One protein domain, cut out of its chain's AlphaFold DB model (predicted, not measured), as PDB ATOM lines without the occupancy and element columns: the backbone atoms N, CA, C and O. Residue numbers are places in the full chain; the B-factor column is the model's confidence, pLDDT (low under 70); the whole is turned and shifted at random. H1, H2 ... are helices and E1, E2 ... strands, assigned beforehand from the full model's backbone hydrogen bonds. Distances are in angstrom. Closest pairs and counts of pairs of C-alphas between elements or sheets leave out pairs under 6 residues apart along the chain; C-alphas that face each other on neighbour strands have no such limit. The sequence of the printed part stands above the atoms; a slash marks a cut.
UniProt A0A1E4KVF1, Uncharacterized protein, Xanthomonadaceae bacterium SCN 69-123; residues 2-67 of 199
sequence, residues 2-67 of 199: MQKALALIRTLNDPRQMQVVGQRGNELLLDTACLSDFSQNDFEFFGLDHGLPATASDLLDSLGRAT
ATOM      1  N   MET A   2     106.446 114.038 137.961       75.62
ATOM      2  CA  MET A   2     106.470 113.441 136.611       75.62
ATOM      3  C   MET A   2     107.795 112.759 136.223       75.62
ATOM      4  O   MET A   2     107.779 111.616 135.788       75.62
ATOM      5  N   GLN A   3     108.950 113.401 136.434       78.19
ATOM      6  CA  GLN A   3     110.254 112.786 136.129       78.19
ATOM      7  C   GLN A   3     110.522 111.512 136.948       78.19
ATOM      8  O   GLN A   3     111.018 110.531 136.404       78.19
ATOM      9  N   LYS A   4     110.131 111.500 138.231       83.25
ATOM     10  CA  LYS A   4     110.221 110.310 139.091       83.25
ATOM     11  C   LYS A   4     109.282 109.206 138.606       83.25
ATOM     12  O   LYS A   4     109.717 108.077 138.432       83.25
ATOM     13  N   ALA A   5     108.033 109.542 138.284       82.62
ATOM     14  CA  ALA A   5     107.072 108.614 137.689       82.62
ATOM     15  C   ALA A   5     107.612 107.990 136.383       82.62
ATOM     16  O   ALA A   5     107.566 106.777 136.211       82.62
ATOM     17  N   LEU A   6     108.213 108.791 135.500       79.62
ATOM     18  CA  LEU A   6     108.840 108.302 134.270       79.62
ATOM     19  C   LEU A   6     110.064 107.409 134.521       79.62
ATOM     20  O   LEU A   6     110.249 106.405 133.835       79.62
ATOM     21  N   ALA A   7     110.904 107.759 135.496       81.06
ATOM     22  CA  ALA A   7     112.030 106.920 135.891       81.06
ATOM     23  C   ALA A   7     111.542 105.569 136.431       81.06
ATOM     24  O   ALA A   7     112.071 104.533 136.036       81.06
ATOM     25  N   LEU A   8     110.496 105.579 137.261       84.12
ATOM     26  CA  LEU A   8     109.953 104.371 137.858       84.12
ATOM     27  C   LEU A   8     109.263 103.464 136.839       84.12
ATOM     28  O   LEU A   8     109.610 102.293 136.777       84.12
ATOM     29  N   ILE A   9     108.358 103.976 135.995       79.06
ATOM     30  CA  ILE A   9     107.687 103.138 134.982       79.06
ATOM     31  C   ILE A   9     108.707 102.468 134.055       79.06
ATOM     32  O   ILE A   9     108.542 101.305 133.704       79.06
ATOM     33  N   ARG A  10     109.804 103.161 133.721       79.19
ATOM     34  CA  ARG A  10     110.903 102.588 132.941       79.19
ATOM     35  C   ARG A  10     111.577 101.443 133.692       79.19
ATOM     36  O   ARG A  10     111.808 100.400 133.097       79.19
ATOM     37  N   THR A  11     111.900 101.636 134.971       80.94
ATOM     38  CA  THR A  11     112.530 100.600 135.803       80.94
ATOM     39  C   THR A  11     111.625  99.376 135.951       80.94
ATOM     40  O   THR A  11     112.093  98.260 135.762       80.94
ATOM     41  N   LEU A  12     110.325  99.575 136.196       78.38
ATOM     42  CA  LEU A  12     109.336  98.495 136.330       78.38
ATOM     43  C   LEU A  12     109.173  97.667 135.049       78.38
ATOM     44  O   LEU A  12     108.819  96.495 135.113       78.38
ATOM     45  N   ASN A  13     109.412  98.281 133.891       74.25
ATOM     46  CA  ASN A  13     109.250  97.630 132.600       74.25
ATOM     47  C   ASN A  13     110.569  97.061 132.042       74.25
ATOM     48  O   ASN A  13     110.522  96.410 131.008       74.25
ATOM     49  N   ASP A  14     111.733  97.239 132.678       76.31
ATOM     50  CA  ASP A  14     113.006  96.683 132.190       76.31
ATOM     51  C   ASP A  14     113.344  95.355 132.902       76.31
ATOM     52  O   ASP A  14     113.730  95.372 134.073       76.31
ATOM     53  N   PRO A  15     113.288  94.197 132.208       73.44
ATOM     54  CA  PRO A  15     113.578  92.896 132.813       73.44
ATOM     55  C   PRO A  15     114.989  92.789 133.401       73.44
ATOM     56  O   PRO A  15     115.221  91.977 134.290       73.44
ATOM     57  N   ARG A  16     115.943  93.603 132.928       77.75
ATOM     58  CA  ARG A  16     117.327  93.612 133.434       77.75
ATOM     59  C   ARG A  16     117.440  94.212 134.832       77.75
ATOM     60  O   ARG A  16     118.459  94.012 135.483       77.75
ATOM     61  N   GLN A  17     116.425  94.954 135.274       79.56
ATOM     62  CA  GLN A  17     116.360  95.528 136.619       79.56
ATOM     63  C   GLN A  17     115.809  94.524 137.639       79.56
ATOM     64  O   GLN A  17     115.749  94.830 138.823       79.56
ATOM     65  N   MET A  18     115.409  93.326 137.207       76.19
ATOM     66  CA  MET A  18     114.910  92.271 138.082       76.19
ATOM     67  C   MET A  18     116.025  91.261 138.352       76.19
ATOM     68  O   MET A  18     116.573  90.662 137.426       76.19
ATOM     69  N   GLN A  19     116.359  91.056 139.623       73.75
ATOM     70  CA  GLN A  19     117.375  90.101 140.058       73.75
ATOM     71  C   GLN A  19     116.727  88.951 140.826       73.75
ATOM     72  O   GLN A  19     115.918  89.172 141.721       73.75
ATOM     73  N   VAL A  20     117.106  87.718 140.497       69.50
ATOM     74  CA  VAL A  20     116.728  86.533 141.276       69.50
ATOM     75  C   VAL A  20     117.742  86.350 142.400       69.50
ATOM     76  O   VAL A  20     118.946  86.297 142.145       69.50
ATOM     77  N   VAL A  21     117.261  86.242 143.635       67.75
ATOM     78  CA  VAL A  21     118.085  86.126 144.842       67.75
ATOM     79  C   VAL A  21     117.649  84.900 145.661       67.75
ATOM     80  O   VAL A  21     116.588  84.309 145.445       67.75
ATOM     81  N   GLY A  22     118.530  84.448 146.555       64.19
ATOM     82  CA  GLY A  22     118.291  83.310 147.443       64.19
ATOM     83  C   GLY A  22     118.741  81.959 146.869       64.19
ATOM     84  O   GLY A  22     118.761  81.729 145.663       64.19
ATOM     85  N   GLN A  23     119.091  81.019 147.755       54.75
ATOM     86  CA  GLN A  23     119.678  79.715 147.383       54.75
ATOM     87  C   GLN A  23     118.756  78.812 146.543       54.75
ATOM     88  O   GLN A  23     119.227  77.847 145.945       54.75
ATOM     89  N   ARG A  24     117.447  79.101 146.508       63.25
ATOM     90  CA  ARG A  24     116.444  78.363 145.720       63.25
ATOM     91  C   ARG A  24     115.878  79.155 144.536       63.25
ATOM     92  O   ARG A  24     115.053  78.608 143.820       63.25
ATOM     93  N   GLY A  25     116.298  80.410 144.339       61.97
ATOM     94  CA  GLY A  25     115.820  81.266 143.247       61.97
ATOM     95  C   GLY A  25     114.351  81.700 143.342       61.97
ATOM     96  O   GLY A  25     113.750  82.030 142.326       61.97
ATOM     97  N   ASN A  26     113.767  81.678 144.545       65.50
ATOM     98  CA  ASN A  26     112.357  82.029 144.770       65.50
ATOM     99  C   ASN A  26     112.150  83.485 145.224       65.50
ATOM    100  O   ASN A  26     111.005  83.926 145.349       65.50
ATOM    101  N   GLU A  27     113.230  84.210 145.509       70.19
ATOM    102  CA  GLU A  27     113.184  85.618 145.895       70.19
ATOM    103  C   GLU A  27     113.547  86.459 144.673       70.19
ATOM    104  O   GLU A  27     114.459  86.122 143.912       70.19
ATOM    105  N   LEU A  28     112.819  87.549 144.469       69.75
ATOM    106  CA  LEU A  28     113.126  88.536 143.443       69.75
ATOM    107  C   LEU A  28     113.427  89.862 144.139       69.75
ATOM    108  O   LEU A  28     112.770  90.225 145.113       69.75
ATOM    109  N   LEU A  29     114.407  90.593 143.621       72.25
ATOM    110  CA  LEU A  29     114.722  91.956 144.027       72.25
ATOM    111  C   LEU A  29     114.663  92.879 142.813       72.25
ATOM    112  O   LEU A  29     115.127  92.533 141.726       72.25
ATOM    113  N   LEU A  30     114.116  94.073 143.027       75.12
ATOM    114  CA  LEU A  30     114.185  95.168 142.070       75.12
ATOM    115  C   LEU A  30     115.490  95.942 142.289       75.12
ATOM    116  O   LEU A  30     115.732  96.460 143.382       75.12
ATOM    117  N   ASP A  31     116.312  96.058 141.249       75.75
ATOM    118  CA  ASP A  31     117.458  96.959 141.249       75.75
ATOM    119  C   ASP A  31     116.961  98.410 141.228       75.75
ATOM    120  O   ASP A  31     116.339  98.903 140.284       75.75
ATOM    121  N   THR A  32     117.223  99.095 142.329       73.19
ATOM    122  CA  THR A  32     116.775 100.462 142.587       73.19
ATOM    123  C   THR A  32     117.907 101.466 142.425       73.19
ATOM    124  O   THR A  32     117.686 102.656 142.635       73.19
ATOM    125  N   ALA A  33     119.099 101.042 141.983       76.75
ATOM    126  CA  ALA A  33     120.193 101.959 141.663       76.75
ATOM    127  C   ALA A  33     119.781 102.976 140.585       76.75
ATOM    128  O   ALA A  33     120.187 104.137 140.625       76.75
ATOM    129  N   CYS A  34     118.885 102.577 139.676       71.44
ATOM    130  CA  CYS A  34     118.268 103.456 138.679       71.44
ATOM    131  C   CYS A  34     117.262 104.474 139.258       71.44
ATOM    132  O   CYS A  34     116.759 105.316 138.510       71.44
ATOM    133  N   LEU A  35     116.951 104.389 140.554       82.12
ATOM    134  CA  LEU A  35     116.036 105.243 141.316       82.12
ATOM    135  C   LEU A  35     116.777 105.987 142.443       82.12
ATOM    136  O   LEU A  35     116.181 106.287 143.470       82.12
ATOM    137  N   SER A  36     118.063 106.307 142.259       79.81
ATOM    138  CA  SER A  36     118.917 106.958 143.272       79.81
ATOM    139  C   SER A  36     118.342 108.247 143.875       79.81
ATOM    140  O   SER A  36     118.664 108.594 145.006       79.81
ATOM    141  N   ASP A  37     117.484 108.944 143.130       83.94
ATOM    142  CA  ASP A  37     116.874 110.215 143.539       83.94
ATOM    143  C   ASP A  37     115.525 110.028 144.272       83.94
ATOM    144  O   ASP A  37     114.812 111.003 144.554       83.94
ATOM    145  N   PHE A  38     115.119 108.781 144.537       86.44
ATOM    146  CA  PHE A  38     113.918 108.459 145.304       86.44
ATOM    147  C   PHE A  38     114.219 108.498 146.802       86.44
ATOM    148  O   PHE A  38     115.140 107.860 147.302       86.44
ATOM    149  N   SER A  39     113.390 109.241 147.527       86.94
ATOM    150  CA  SER A  39     113.302 109.193 148.981       86.94
ATOM    151  C   SER A  39     112.366 108.069 149.425       86.94
ATOM    152  O   SER A  39     111.573 107.560 148.632       86.94
ATOM    153  N   GLN A  40     112.390 107.736 150.716       81.88
ATOM    154  CA  GLN A  40     111.443 106.787 151.307       81.88
ATOM    155  C   GLN A  40     109.979 107.178 151.036       81.88
ATOM    156  O   GLN A  40     109.188 106.338 150.621       81.88
ATOM    157  N   ASN A  41     109.650 108.469 151.139       84.12
ATOM    158  CA  ASN A  41     108.309 108.971 150.831       84.12
ATOM    159  C   ASN A  41     107.905 108.736 149.366       84.12
ATOM    160  O   ASN A  41     106.722 108.576 149.078       84.12
ATOM    161  N   ASP A  42     108.859 108.737 148.423       84.50
ATOM    162  CA  ASP A  42     108.552 108.428 147.024       84.50
ATOM    163  C   ASP A  42     108.229 106.936 146.862       84.50
ATOM    164  O   ASP A  42     107.262 106.595 146.185       84.50
ATOM    165  N   PHE A  43     108.998 106.049 147.500       82.19
ATOM    166  CA  PHE A  43     108.730 104.608 147.477       82.19
ATOM    167  C   PHE A  43     107.372 104.269 148.099       82.19
ATOM    168  O   PHE A  43     106.582 103.560 147.476       82.19
ATOM    169  N   GLU A  44     107.055 104.862 149.252       81.50
ATOM    170  CA  GLU A  44     105.751 104.721 149.911       81.50
ATOM    171  C   GLU A  44     104.611 105.245 149.030       81.50
ATOM    172  O   GLU A  44     103.599 104.567 148.855       81.50
ATOM    173  N   PHE A  45     104.788 106.415 148.405       81.31
ATOM    174  CA  PHE A  45     103.799 106.981 147.484       81.31
ATOM    175  C   PHE A  45     103.493 106.041 146.310       81.31
ATOM    176  O   PHE A  45     102.333 105.895 145.923       81.31
ATOM    177  N   PHE A  46     104.517 105.401 145.741       79.69
ATOM    178  CA  PHE A  46     104.357 104.450 144.640       79.69
ATOM    179  C   PHE A  46     104.030 103.020 145.100       79.69
ATOM    180  O   PHE A  46     103.851 102.151 144.251       79.69
ATOM    181  N   GLY A  47     103.907 102.767 146.406       76.50
ATOM    182  CA  GLY A  47     103.575 101.449 146.950       76.50
ATOM    183  C   GLY A  47     104.658 100.392 146.722       76.50
ATOM    184  O   GLY A  47     104.326  99.221 146.531       76.50
ATOM    185  N   LEU A  48     105.928 100.810 146.692       76.06
ATOM    186  CA  LEU A  48     107.091  99.932 146.576       76.06
ATOM    187  C   LEU A  48     107.733  99.725 147.943       76.06
ATOM    188  O   LEU A  48     108.298 100.659 148.511       76.06
ATOM    189  N   ASP A  49     107.728  98.483 148.415       68.06
ATOM    190  CA  ASP A  49     108.501  98.089 149.588       68.06
ATOM    191  C   ASP A  49     109.962  97.873 149.171       68.06
ATOM    192  O   ASP A  49     110.338  96.858 148.579       68.06
ATOM    193  N   HIS A  50     110.795  98.886 149.409       61.22
ATOM    194  CA  HIS A  50     112.220  98.863 149.083       61.22
ATOM    195  C   HIS A  50     113.021  98.101 150.152       61.22
ATOM    196  O   HIS A  50     112.834  98.313 151.347       61.22
ATOM    197  N   GLY A  51     113.955  97.244 149.723       57.38
ATOM    198  CA  GLY A  51     115.042  96.759 150.584       57.38
ATOM    199  C   GLY A  51     114.770  95.494 151.402       57.38
ATOM    200  O   GLY A  51     115.636  95.095 152.181       57.38
ATOM    201  N   LEU A  52     113.626  94.829 151.218       58.22
ATOM    202  CA  LEU A  52     113.332  93.545 151.858       58.22
ATOM    203  C   LEU A  52     113.256  92.420 150.815       58.22
ATOM    204  O   LEU A  52     112.659  92.621 149.756       58.22
ATOM    205  N   PRO A  53     113.831  91.234 151.090       59.16
ATOM    206  CA  PRO A  53     113.553  90.048 150.294       59.16
ATOM    207  C   PRO A  53     112.049  89.778 150.340       59.16
ATOM    208  O   PRO A  53     111.485  89.528 151.405       59.16
ATOM    209  N   ALA A  54     111.406  89.865 149.183       66.00
ATOM    210  CA  ALA A  54     110.004  89.538 149.004       66.00
ATOM    211  C   ALA A  54     109.905  88.204 148.264       66.00
ATOM    212  O   ALA A  54     110.775  87.855 147.452       66.00
ATOM    213  N   THR A  55     108.839  87.443 148.515       71.94
ATOM    214  CA  THR A  55     108.546  86.314 147.630       71.94
ATOM    215  C   THR A  55     108.285  86.847 146.221       71.94
ATOM    216  O   THR A  55     107.850  87.990 146.050       71.94
ATOM    217  N   ALA A  56     108.514  86.027 145.193       70.81
ATOM    218  CA  ALA A  56     108.208  86.427 143.821       70.81
ATOM    219  C   ALA A  56     106.761  86.942 143.657       70.81
ATOM    220  O   ALA A  56     106.536  87.885 142.905       70.81
ATOM    221  N   SER A  57     105.800  86.374 144.397       74.38
ATOM    222  CA  SER A  57     104.398  86.815 144.383       74.38
ATOM    223  C   SER A  57     104.222  88.219 144.968       74.38
ATOM    224  O   SER A  57     103.610  89.070 144.331       74.38
ATOM    225  N   ASP A  58     104.796  88.484 146.144       75.06
ATOM    226  CA  ASP A  58     104.652  89.777 146.832       75.06
ATOM    227  C   ASP A  58     105.298  90.919 146.037       75.06
ATOM    228  O   ASP A  58     104.775  92.041 145.983       75.06
ATOM    229  N   LEU A  59     106.431  90.632 145.386       75.19
ATOM    230  CA  LEU A  59     107.074  91.594 144.505       75.19
ATOM    231  C   LEU A  59     106.205  91.868 143.278       75.19
ATOM    232  O   LEU A  59     105.986  93.030 142.960       75.19
ATOM    233  N   LEU A  60     105.685  90.836 142.606       74.88
ATOM    234  CA  LEU A  60     104.821  91.015 141.434       74.88
ATOM    235  C   LEU A  60     103.583  91.861 141.761       74.88
ATOM    236  O   LEU A  60     103.261  92.778 141.003       74.88
ATOM    237  N   ASP A  61     102.955  91.635 142.915       77.69
ATOM    238  CA  ASP A  61     101.829  92.449 143.385       77.69
ATOM    239  C   ASP A  61     102.238  93.910 143.625       77.69
ATOM    240  O   ASP A  61     101.518  94.841 143.250       77.69
ATOM    241  N   SER A  62     103.409  94.133 144.223       78.00
ATOM    242  CA  SER A  62     103.942  95.477 144.479       78.00
ATOM    243  C   SER A  62     104.305  96.212 143.185       78.00
ATOM    244  O   SER A  62     103.979  97.388 143.032       78.00
ATOM    245  N   LEU A  63     104.905  95.519 142.212       78.31
ATOM    246  CA  LEU A  63     105.213  96.062 140.886       78.31
ATOM    247  C   LEU A  63     103.936  96.391 140.101       78.31
ATOM    248  O   LEU A  63     103.882  97.423 139.426       78.31
ATOM    249  N   GLY A  64     102.901  95.554 140.216       76.81
ATOM    250  CA  GLY A  64     101.577  95.812 139.650       76.81
ATOM    251  C   GLY A  64     100.972  97.101 140.207       76.81
ATOM    252  O   GLY A  64     100.653  98.016 139.446       76.81
ATOM    253  N   ARG A  65     100.924  97.236 141.540       78.62
ATOM    254  CA  ARG A  65     100.447  98.461 142.211       78.62
ATOM    255  C   ARG A  65     101.254  99.693 141.811       78.62
ATOM    256  O   ARG A  65     100.670 100.723 141.476       78.62
ATOM    257  N   ALA A  66     102.580  99.594 141.797       81.06
ATOM    258  CA  ALA A  66     103.444 100.700 141.404       81.06
ATOM    259  C   ALA A  66     103.196 101.126 139.951       81.06
ATOM    260  O   ALA A  66     103.095 102.320 139.664       81.06
ATOM    261  N   THR A  67     103.012 100.167 139.041       80.81
ATOM    262  CA  THR A  67     102.669 100.431 137.636       80.81
ATOM    263  C   THR A  67     101.344 101.187 137.521       80.81
ATOM    264  O   THR A  67     101.270 102.186 136.799       80.81
TER     265      THR A  67
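What this domain is: This is residues 2 to 67 of the 199 residues of an uncharacterized protein of Xanthomonadaceae bacterium SCN 69-123 (UniProt A0A1E4KVF1). A helix, H1, and a two-stranded hairpin, E1 and E2, follow each other nearly end to end and make the length of an elongated body, and a second long helix, H3, runs back from beside E2 so that its last residues, 63 to 67, come next to residues 9 to 12 of H1. The short helix H2 is set crosswise in the half of the body that holds H1, and unnamed links run from E2 to it and from it to H3. The printed part has 66 residues, with three named helices and two named strands in the order H1, E1, E2, H2, H3; the sheet has the order E1 - E2 and is antiparallel, and the class is mixed, helices and strands. The whole is compact, with a radius of gyration of the C-alphas of 11.4 A, and the C-alphas span 37 by 20 by 18 A.

How they stand to each other: H1, residues 2 to 13, is joined by a tight link of 4 residues to E1, residues 18 to 21. E1 and E2, residues 27 to 30, form a hairpin of antiparallel neighbour strands, with 145 degrees between their directions. N 19 and O 29 are 2.8 A apart and N 29 and O 19 are 2.8 A apart, within hydrogen-bond range. H2, residues 40 to 45, is apart from H1, but only just, with the closest C-alphas 8.3 A apart. H3, residues 56 to 67, has 4 pairs of C-alphas within 8 A with E2; the closest are those of Leu 28 and Ala 56, 5.4 A apart. Just before H3, residues 54 to 55 pair antiparallel with residues 27 to 28 of E2. H1, with residues 9 to 12 alone, and H3, with residues 63 to 67 alone, only just touch, with 3 pairs of C-alphas within 8 A; the closest are those of Ile 9 and Thr 67, 6.3 A apart. Their lines stand at a shallow tilt of 34 degrees, only just short of steep, and they run opposite ways. H2 and H3 are apart. In H1, H2 and H3 every O i to N i+4 pair is within hydrogen-bond range.

Where its parts are: H1 begins at C-alpha 2, (106.470, 113.441, 136.611), and is 16.5 A long to C-alpha 13. E1 measures 9.7 A and E2 10.3 A, ending at C-alpha 30, (114.185, 95.168, 142.070). H2 measures 8.5 A. H3 is 16.3 A long and ends at C-alpha 67, (102.669, 100.431, 137.636).

The domain as a whole: The C-alphas of Met 2 and Gln 23 are the two farthest apart, 37.8 A. The printed part has no cut and no long link. The mean pLDDT of the printed part is 75.1, and residues 20 to 26, residue 28 and residues 49 to 54 are under 70.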